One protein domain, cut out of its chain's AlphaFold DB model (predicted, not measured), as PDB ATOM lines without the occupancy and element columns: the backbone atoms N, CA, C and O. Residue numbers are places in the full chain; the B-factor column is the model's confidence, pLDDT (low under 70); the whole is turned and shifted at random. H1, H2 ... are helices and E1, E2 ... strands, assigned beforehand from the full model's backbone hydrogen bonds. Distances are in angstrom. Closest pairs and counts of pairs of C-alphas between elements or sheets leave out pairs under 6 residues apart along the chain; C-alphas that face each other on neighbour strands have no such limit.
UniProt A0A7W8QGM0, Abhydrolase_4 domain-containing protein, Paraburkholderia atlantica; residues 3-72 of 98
ATOM      1  N   GLN A   3     143.363  73.932  37.186       96.50
ATOM      2  CA  GLN A   3     143.674  74.821  36.076       96.50
ATOM      3  C   GLN A   3     142.626  74.673  34.978       96.50
ATOM      4  O   GLN A   3     142.349  73.548  34.569       96.50
ATOM      5  N   ASP A   4     142.130  75.789  34.458       94.69
ATOM      6  CA  ASP A   4     141.339  75.798  33.230       94.69
ATOM      7  C   ASP A   4     142.275  75.841  32.014       94.69
ATOM      8  O   ASP A   4     143.346  76.463  32.053       94.69
ATOM      9  N   GLU A   5     141.914  75.124  30.950       95.06
ATOM     10  CA  GLU A   5     142.734  75.001  29.740       95.06
ATOM     11  C   GLU A   5     143.026  76.360  29.093       95.06
ATOM     12  O   GLU A   5     144.188  76.638  28.776       95.06
ATOM     13  N   ASP A   6     142.005  77.214  28.987       93.06
ATOM     14  CA  ASP A   6     142.058  78.518  28.327       93.06
ATOM     15  C   ASP A   6     142.041  79.700  29.329       93.06
ATOM     16  O   ASP A   6     141.550  80.785  29.015       93.06
ATOM     17  N   ASP A   7     142.607  79.521  30.532       93.50
ATOM     18  CA  ASP A   7     142.787  80.596  31.527       93.50
ATOM     19  C   ASP A   7     143.705  81.708  30.981       93.50
ATOM     20  O   ASP A   7     144.918  81.530  30.813       93.50
ATOM     21  N   GLY A   8     143.120  82.871  30.694       93.06
ATOM     22  CA  GLY A   8     143.838  84.023  30.151       93.06
ATOM     23  C   GLY A   8     144.870  84.621  31.121       93.06
ATOM     24  O   GLY A   8     146.035  84.771  30.740       93.06
ATOM     25  N   PRO A   9     144.481  84.998  32.356       94.44
ATOM     26  CA  PRO A   9     145.401  85.583  33.335       94.44
ATOM     27  C   PRO A   9     146.539  84.658  33.786       94.44
ATOM     28  O   PRO A   9     147.667  85.124  33.973       94.44
ATOM     29  N   THR A  10     146.275  83.359  33.949       94.44
ATOM     30  CA  THR A  10     147.271  82.350  34.339       94.44
ATOM     31  C   THR A  10     147.317  81.184  33.348       94.44
ATOM     32  O   THR A  10     146.797  80.110  33.639       94.44
ATOM     33  N   PRO A  11     148.006  81.344  32.199       96.62
ATOM     34  CA  PRO A  11     147.969  80.362  31.117       96.62
ATOM     35  C   PRO A  11     148.491  78.974  31.492       96.62
ATOM     36  O   PRO A  11     149.510  78.826  32.182       96.62
ATOM     37  N   LEU A  12     147.869  77.943  30.908       97.19
ATOM     38  CA  LEU A  12     148.199  76.527  31.108       97.19
ATOM     39  C   LEU A  12     149.705  76.186  31.011       97.19
ATOM     40  O   LEU A  12     150.175  75.382  31.824       97.19
ATOM     41  N   PRO A  13     150.517  76.767  30.099       98.19
ATOM     42  CA  PRO A  13     151.963  76.531  30.098       98.19
ATOM     43  C   PRO A  13     152.648  76.887  31.428       98.19
ATOM     44  O   PRO A  13     153.512  76.139  31.894       98.19
ATOM     45  N   GLY A  14     152.235  77.982  32.074       97.94
ATOM     46  CA  GLY A  14     152.743  78.395  33.383       97.94
ATOM     47  C   GLY A  14     152.321  77.436  34.496       97.94
ATOM     48  O   GLY A  14     153.141  77.053  35.338       97.94
ATOM     49  N   ALA A  15     151.075  76.958  34.458       97.25
ATOM     50  CA  ALA A  15     150.586  75.942  35.386       97.25
ATOM     51  C   ALA A  15     151.360  74.620  35.249       97.25
ATOM     52  O   ALA A  15     151.780  74.038  36.251       97.25
ATOM     53  N   ARG A  16     151.639  74.172  34.015       97.31
ATOM     54  CA  ARG A  16     152.459  72.976  33.745       97.31
ATOM     55  C   ARG A  16     153.891  73.132  34.260       97.31
ATOM     56  O   ARG A  16     154.412  72.206  34.883       97.31
ATOM     57  N   ALA A  17     154.514  74.294  34.053       97.94
ATOM     58  CA  ALA A  17     155.852  74.585  34.577       97.94
ATOM     59  C   ALA A  17     155.885  74.582  36.119       97.94
ATOM     60  O   ALA A  17     156.795  74.019  36.739       97.94
ATOM     61  N   THR A  18     154.852  75.139  36.749       97.19
ATOM     62  CA  THR A  18     154.698  75.142  38.211       97.19
ATOM     63  C   THR A  18     154.499  73.724  38.751       97.19
ATOM     64  O   THR A  18     155.190  73.320  39.686       97.19
ATOM     65  N   ALA A  19     153.640  72.921  38.116       96.06
ATOM     66  CA  ALA A  19     153.406  71.526  38.490       96.06
ATOM     67  C   ALA A  19     154.679  70.668  38.385       96.06
ATOM     68  O   ALA A  19     154.909  69.797  39.221       96.06
ATOM     69  N   ALA A  20     155.541  70.938  37.398       95.88
ATOM     70  CA  ALA A  20     156.842  70.280  37.280       95.88
ATOM     71  C   ALA A  20     157.807  70.644  38.428       95.88
ATOM     72  O   ALA A  20     158.655  69.832  38.803       95.88
ATOM     73  N   THR A  21     157.668  71.840  39.007       97.69
ATOM     74  CA  THR A  21     158.489  72.316  40.133       97.69
ATOM     75  C   THR A  21     157.988  71.778  41.476       97.69
ATOM     76  O   THR A  21     158.784  71.394  42.338       97.69
ATOM     77  N   LEU A  22     156.667  71.716  41.661       95.88
ATOM     78  CA  LEU A  22     156.023  71.243  42.886       95.88
ATOM     79  C   LEU A  22     156.018  69.711  42.951       95.88
ATOM     80  O   LEU A  22     155.050  69.039  42.582       95.88
ATOM     81  N   LYS A  23     157.121  69.148  43.451       90.75
ATOM     82  CA  LYS A  23     157.277  67.703  43.663       90.75
ATOM     83  C   LYS A  23     156.128  67.159  44.516       90.75
ATOM     84  O   LYS A  23     155.721  67.782  45.490       90.75
ATOM     85  N   ASN A  24     155.629  65.982  44.147       92.94
ATOM     86  CA  ASN A  24     154.485  65.305  44.774       92.94
ATOM     87  C   ASN A  24     153.122  65.998  44.604       92.94
ATOM     88  O   ASN A  24     152.133  65.485  45.114       92.94
ATOM     89  N   SER A  25     153.026  67.092  43.844       94.69
ATOM     90  CA  SER A  25     151.729  67.663  43.473       94.69
ATOM     91  C   SER A  25     151.083  66.916  42.294       94.69
ATOM     92  O   SER A  25     151.702  66.078  41.621       94.69
ATOM     93  N   ARG A  26     149.804  67.210  42.049       96.69
ATOM     94  CA  ARG A  26     149.079  66.842  40.827       96.69
ATOM     95  C   ARG A  26     148.453  68.082  40.211       96.69
ATOM     96  O   ARG A  26     147.980  68.959  40.937       96.69
ATOM     97  N   LEU A  27     148.466  68.129  38.886       97.31
ATOM     98  CA  LEU A  27     147.750  69.112  38.086       97.31
ATOM     99  C   LEU A  27     146.521  68.429  37.499       97.31
ATOM    100  O   LEU A  27     146.673  67.420  36.811       97.31
ATOM    101  N   VAL A  28     145.353  68.986  37.796       97.25
ATOM    102  CA  VAL A  28     144.090  68.680  37.129       97.25
ATOM    103  C   VAL A  28     143.826  69.797  36.133       97.25
ATOM    104  O   VAL A  28     143.968  70.968  36.497       97.25
ATOM    105  N   VAL A  29     143.482  69.438  34.898       96.81
ATOM    106  CA  VAL A  29     143.116  70.403  33.853       96.81
ATOM    107  C   VAL A  29     141.639  70.246  33.518       96.81
ATOM    108  O   VAL A  29     141.211  69.149  33.164       96.81
ATOM    109  N   GLN A  30     140.877  71.331  33.619       94.75
ATOM    110  CA  GLN A  30     139.533  71.401  33.066       94.75
ATOM    111  C   GLN A  30     139.623  71.877  31.614       94.75
ATOM    112  O   GLN A  30     139.997  73.014  31.333       94.75
ATOM    113  N   GLU A  31     139.343  70.968  30.692       93.75
ATOM    114  CA  GLU A  31     139.412  71.184  29.249       93.75
ATOM    115  C   GLU A  31     138.265  72.081  28.777       93.75
ATOM    116  O   GLU A  31     137.237  72.204  29.451       93.75
ATOM    117  N   THR A  32     138.438  72.732  27.628       88.94
ATOM    118  CA  THR A  32     137.413  73.570  26.978       88.94
ATOM    119  C   THR A  32     136.755  74.600  27.910       88.94
ATOM    120  O   THR A  32     135.562  74.873  27.790       88.94
ATOM    121  N   THR A  33     137.506  75.144  28.872       87.25
ATOM    122  CA  THR A  33     137.042  76.144  29.849       87.25
ATOM    123  C   THR A  33     137.887  77.406  29.731       87.25
ATOM    124  O   THR A  33     139.110  77.310  29.673       87.25
ATOM    125  N   TYR A  34     137.230  78.570  29.734       88.00
ATOM    126  CA  TYR A  34     137.811  79.890  29.433       88.00
ATOM    127  C   TYR A  34     137.766  80.846  30.635       88.00
ATOM    128  O   TYR A  34     137.731  82.066  30.465       88.00
ATOM    129  N   ASP A  35     137.696  80.291  31.841       85.44
ATOM    130  CA  ASP A  35     137.560  81.046  33.085       85.44
ATOM    131  C   ASP A  35     138.923  81.237  33.776       85.44
ATOM    132  O   ASP A  35     139.952  80.721  33.331       85.44
ATOM    133  N   HIS A  36     138.936  82.012  34.857       91.38
ATOM    134  CA  HIS A  36     140.090  82.203  35.714       91.38
ATOM    135  C   HIS A  36     139.823  81.664  37.120       91.38
ATOM    136  O   HIS A  36     138.990  82.176  37.871       91.38
ATOM    137  N   GLY A  37     140.615  80.666  37.512       89.94
ATOM    138  CA  GLY A  37     140.513  80.038  38.824       89.94
ATOM    139  C   GLY A  37     139.508  78.888  38.864       89.94
ATOM    140  O   GLY A  37     138.517  78.963  39.581       89.94
ATOM    141  N   ALA A  38     139.848  77.779  38.199       90.44
ATOM    142  CA  ALA A  38     139.074  76.539  38.044       90.44
ATOM    143  C   ALA A  38     138.206  76.083  39.230       90.44
ATOM    144  O   ALA A  38     137.129  75.525  39.029       90.44
ATOM    145  N   PHE A  39     138.637  76.296  40.478       88.25
ATOM    146  CA  PHE A  39     137.834  75.947  41.656       88.25
ATOM    147  C   PHE A  39     136.508  76.724  41.741       88.25
ATOM    148  O   PHE A  39     135.513  76.195  42.232       88.25
ATOM    149  N   PHE A  40     136.477  77.957  41.244       82.56
ATOM    150  CA  PHE A  40     135.301  78.823  41.270       82.56
ATOM    151  C   PHE A  40     134.343  78.588  40.094       82.56
ATOM    152  O   PHE A  40     133.265  79.171  40.080       82.56
ATOM    153  N   SER A  41     134.678  77.680  39.169       80.88
ATOM    154  CA  SER A  41     133.856  77.360  37.991       80.88
ATOM    155  C   SER A  41     132.525  76.655  38.309       80.88
ATOM    156  O   SER A  41     131.699  76.460  37.421       80.88
ATOM    157  N   GLY A  42     132.318  76.201  39.552       83.75
ATOM    158  CA  GLY A  42     131.141  75.409  39.939       83.75
ATOM    159  C   GLY A  42     131.152  73.959  39.431       83.75
ATOM    160  O   GLY A  42     130.167  73.244  39.600       83.75
ATOM    161  N   SER A  43     132.255  73.503  38.831       87.44
ATOM    162  CA  SER A  43     132.432  72.128  38.360       87.44
ATOM    163  C   SER A  43     132.417  71.122  39.514       87.44
ATOM    164  O   SER A  43     133.289  71.147  40.386       87.44
ATOM    165  N   GLU A  44     131.458  70.190  39.500       89.81
ATOM    166  CA  GLU A  44     131.364  69.121  40.507       89.81
ATOM    167  C   GLU A  44     132.632  68.259  40.546       89.81
ATOM    168  O   GLU A  44     133.076  67.858  41.619       89.81
ATOM    169  N   CYS A  45     133.257  68.015  39.391       89.94
ATOM    170  CA  CYS A  45     134.485  67.231  39.317       89.94
ATOM    171  C   CYS A  45     135.657  67.945  40.004       89.94
ATOM    172  O   CYS A  45     136.353  67.355  40.834       89.94
ATOM    173  N   ILE A  46     135.849  69.233  39.704       93.56
ATOM    174  CA  ILE A  46     136.896  70.033  40.346       93.56
ATOM    175  C   ILE A  46     136.630  70.170  41.847       93.56
ATOM    176  O   ILE A  46     137.556  70.026  42.649       93.56
ATOM    177  N   GLY A  47     135.369  70.389  42.229       94.25
ATOM    178  CA  GLY A  47     134.935  70.409  43.622       94.25
ATOM    179  C   GLY A  47     135.247  69.101  44.352       94.25
ATOM    180  O   GLY A  47     135.773  69.144  45.462       94.25
ATOM    181  N   GLY A  48     135.008  67.954  43.712       94.81
ATOM    182  CA  GLY A  48     135.337  66.628  44.238       94.81
ATOM    183  C   GLY A  48     136.831  66.462  44.512       94.81
ATOM    184  O   GLY A  48     137.220  66.214  45.648       94.81
ATOM    185  N   TYR A  49     137.690  66.717  43.520       95.75
ATOM    186  CA  TYR A  49     139.144  66.625  43.720       95.75
ATOM    187  C   TYR A  49     139.669  67.576  44.796       95.75
ATOM    188  O   TYR A  49     140.620  67.252  45.512       95.75
ATOM    189  N   PHE A  50     139.080  68.766  44.904       95.12
ATOM    190  CA  PHE A  50     139.426  69.713  45.953       95.12
ATOM    191  C   PHE A  50     139.027  69.197  47.340       95.12
ATOM    192  O   PHE A  50     139.840  69.245  48.266       95.12
ATOM    193  N   ALA A  51     137.802  68.685  47.480       96.50
ATOM    194  CA  ALA A  51     137.299  68.126  48.728       96.50
ATOM    195  C   ALA A  51     138.125  66.910  49.173       96.50
ATOM    196  O   ALA A  51     138.606  66.899  50.304       96.50
ATOM    197  N   ASP A  52     138.372  65.952  48.278       97.38
ATOM    198  CA  ASP A  52     139.174  64.752  48.547       97.38
ATOM    199  C   ASP A  52     140.591  65.116  49.021       97.38
ATOM    200  O   ASP A  52     141.121  64.542  49.977       97.38
ATOM    201  N   TYR A  53     141.206  66.130  48.403       96.94
ATOM    202  CA  TYR A  53     142.520  66.606  48.825       96.94
ATOM    203  C   TYR A  53     142.497  67.241  50.220       96.94
ATOM    204  O   TYR A  53     143.374  66.953  51.035       96.94
ATOM    205  N   LEU A  54     141.524  68.105  50.516       97.19
ATOM    206  CA  LEU A  54     141.463  68.788  51.812       97.19
ATOM    207  C   LEU A  54     141.048  67.869  52.963       97.19
ATOM    208  O   LEU A  54     141.535  68.045  54.080       97.19
ATOM    209  N   LEU A  55     140.140  66.928  52.709       98.44
ATOM    210  CA  LEU A  55     139.589  66.046  53.734       98.44
ATOM    211  C   LEU A  55     140.474  64.823  53.973       98.44
ATOM    212  O   LEU A  55     140.657  64.416  55.120       98.44
ATOM    213  N   GLU A  56     141.039  64.253  52.909       98.06
ATOM    214  CA  GLU A  56     141.716  62.952  52.966       98.06
ATOM    215  C   GLU A  56     143.199  63.029  52.585       98.06
ATOM    216  O   GLU A  56     143.946  62.067  52.774       98.06
ATOM    217  N   GLY A  57     143.658  64.160  52.040       97.38
ATOM    218  CA  GLY A  57     144.988  64.259  51.436       97.38
ATOM    219  C   GLY A  57     145.118  63.442  50.148       97.38
ATOM    220  O   GLY A  57     146.237  63.227  49.671       97.38
ATOM    221  N   ALA A  58     143.999  62.972  49.590       97.81
ATOM    222  CA  ALA A  58     143.979  62.166  48.384       97.81
ATOM    223  C   ALA A  58     144.373  63.011  47.167       97.81
ATOM    224  O   ALA A  58     144.051  64.195  47.052       97.81
ATOM    225  N   LEU A  59     145.122  62.397  46.254       97.12
ATOM    226  CA  LEU A  59     145.575  63.042  45.029       97.12
ATOM    227  C   LEU A  59     144.948  62.350  43.820       97.12
ATOM    228  O   LEU A  59     144.907  61.119  43.789       97.12
ATOM    229  N   PRO A  60     144.547  63.116  42.792       95.88
ATOM    230  CA  PRO A  60     144.037  62.541  41.561       95.88
ATOM    231  C   PRO A  60     145.121  61.760  40.815       95.88
ATOM    232  O   PRO A  60     146.332  61.894  41.059       95.88
ATOM    233  N   GLU A  61     144.680  60.969  39.841       95.81
ATOM    234  CA  GLU A  61     145.591  60.316  38.913       95.81
ATOM    235  C   GLU A  61     146.477  61.338  38.189       95.81
ATOM    236  O   GLU A  61     146.157  62.519  38.013       95.81
ATOM    237  N   LYS A  62     147.671  60.894  37.795       94.75
ATOM    238  CA  LYS A  62     148.609  61.767  37.095       94.75
ATOM    239  C   LYS A  62     148.043  62.120  35.721       94.75
ATOM    240  O   LYS A  62     147.842  61.233  34.905       94.75
ATOM    241  N   GLY A  63     147.911  63.418  35.456       93.19
ATOM    242  CA  GLY A  63     147.362  63.901  34.190       93.19
ATOM    243  C   GLY A  63     145.841  63.818  34.132       93.19
ATOM    244  O   GLY A  63     145.310  63.758  33.033       93.19
ATOM    245  N   ALA A  64     145.165  63.802  35.285       96.06
ATOM    246  CA  ALA A  64     143.717  63.917  35.346       96.06
ATOM    247  C   ALA A  64     143.241  65.149  34.562       96.06
ATOM    248  O   ALA A  64     143.710  66.271  34.789       96.06
ATOM    249  N   THR A  65     142.311  64.913  33.646       94.81
ATOM    250  CA  THR A  65     141.602  65.954  32.914       94.81
ATOM    251  C   THR A  65     140.105  65.767  33.085       94.81
ATOM    252  O   THR A  65     139.632  64.672  33.405       94.81
ATOM    253  N   TRP A  66     139.364  66.853  32.910       91.25
ATOM    254  CA  TRP A  66     137.912  66.825  32.925       91.25
ATOM    255  C   TRP A  66     137.349  67.725  31.838       91.25
ATOM    256  O   TRP A  66     137.860  68.821  31.628       91.25
ATOM    257  N   ALA A  67     136.281  67.282  31.179       89.19
ATOM    258  CA  ALA A  67     135.599  68.089  30.179       89.19
ATOM    259  C   ALA A  67     134.873  69.258  30.854       89.19
ATOM    260  O   ALA A  67     134.013  69.059  31.714       89.19
ATOM    261  N   GLY A  68     135.226  70.479  30.472       81.38
ATOM    262  CA  GLY A  68     134.530  71.673  30.915       81.38
ATOM    263  C   GLY A  68     133.257  71.956  30.132       81.38
ATOM    264  O   GLY A  68     132.872  71.242  29.202       81.38
ATOM    265  N   ASN A  69     132.619  73.060  30.498       71.19
ATOM    266  CA  ASN A  69     131.474  73.592  29.778       71.19
ATOM    267  C   ASN A  69     132.004  74.397  28.589       71.19
ATOM    268  O   ASN A  69     132.283  75.584  28.726       71.19
ATOM    269  N   ALA A  70     132.201  73.737  27.443       67.44
ATOM    270  CA  ALA A  70     132.590  74.409  26.205       67.44
ATOM    271  C   ALA A  70     131.753  75.682  25.985       67.44
ATOM    272  O   ALA A  70     130.561  75.699  26.297       67.44
ATOM    273  N   VAL A  71     132.362  76.736  25.426       62.94
ATOM    274  CA  VAL A  71     131.660  78.006  25.181       62.94
ATOM    275  C   VAL A  71     130.453  77.748  24.284       62.94
ATOM    276  O   VAL A  71     130.589  77.441  23.098       62.94
ATOM    277  N   THR A  72     129.259  77.877  24.850       60.88
ATOM    278  CA  THR A  72     128.020  77.993  24.085       60.88
ATOM    279  C   THR A  72     127.845  79.458  23.666       60.88
ATOM    280  O   THR A  72     128.471  80.353  24.237       60.88
TER     281      THR A  72
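Overview. This is residues 3 to 72 of the 98 residues of the protein "Abhydrolase_4 domain-containing protein" of Paraburkholderia atlantica (UniProt A0A7W8QGM0). A very small parallel sheet, E1 and E2, sits in the middle between two helices, H1 on one side and H3 on the other, both running roughly along the strands and opposite to them in direction. Short H2 sits beside one end of H3, residues 3 to 4 extend the sheet beside E1, and residues 68 to 72 make a tail after E2. The printed part has 70 residues, with three named helices and two named strands in the order H1, E1, H2, H3, E2; the class is mixed, helices and strands, and under half of the residues, 34, are in named elements. The whole is compact, with a radius of gyration of the C-alphas of 11.8 A and spans of 35 by 26 by 17 A.

Arrangement. E1, residues 28 to 31, and E2, residues 65 to 67, are parallel neighbours at 29 degrees. C-alphas 30 and 66 face each other at 4.9 A; N 31 and O 66 are within hydrogen-bond range at 2.8 A, as are N 66 and O 29 at 3.0 A. Residues 3 to 4 pair with residues 29 to 30 of E1, parallel. H3, residues 44 to 56, comes closest to E2 with the C-alphas of Cys 45 and Trp 66, 7.3 A apart, and to E1 with those of Gln 30 and Ile 46, 7.9 A apart. H2, residues 38 to 41, touches H3, which meets it with residues 46 to 50 alone; the closest C-alphas are those of Phe 39 and Ile 46, 6.1 A. E1, H2 H3 and E2 form a strand-helix-strand unit, two parallel neighbour strands with helices between, and its crossover is left-handed. H1, residues 12 to 21, is near E1, with 6 pairs of C-alphas within 10 A, and apart from H2, H3 and E2. In H1 and H3 every O i to N i+4 pair is within hydrogen-bond range; H2 is too short for such a pair, and its 1 pair of O i and N i+3 is within range.

Along the chain. E1 begins at C-alpha 28, (144.090, 68.680, 37.129), and is 9.5 A long; E2 is 6.9 A long and ends at C-alpha 67, (135.599, 68.089, 30.179). H3 is the longest helix, 17.3 A. H1 begins at C-alpha 12, (148.199, 76.527, 31.108), and is 14.3 A long; H2 is 5.3 A long.

Size, cuts and confidence. The C-alphas farthest apart are those of Lys 23 and Thr 72, 36.7 A. The printed part has no cut. The link from H2 to H3 is tight, the other three are short, and no link is long. The mean pLDDT of the printed part is 92.1, and residues 70 to 72 are under 70.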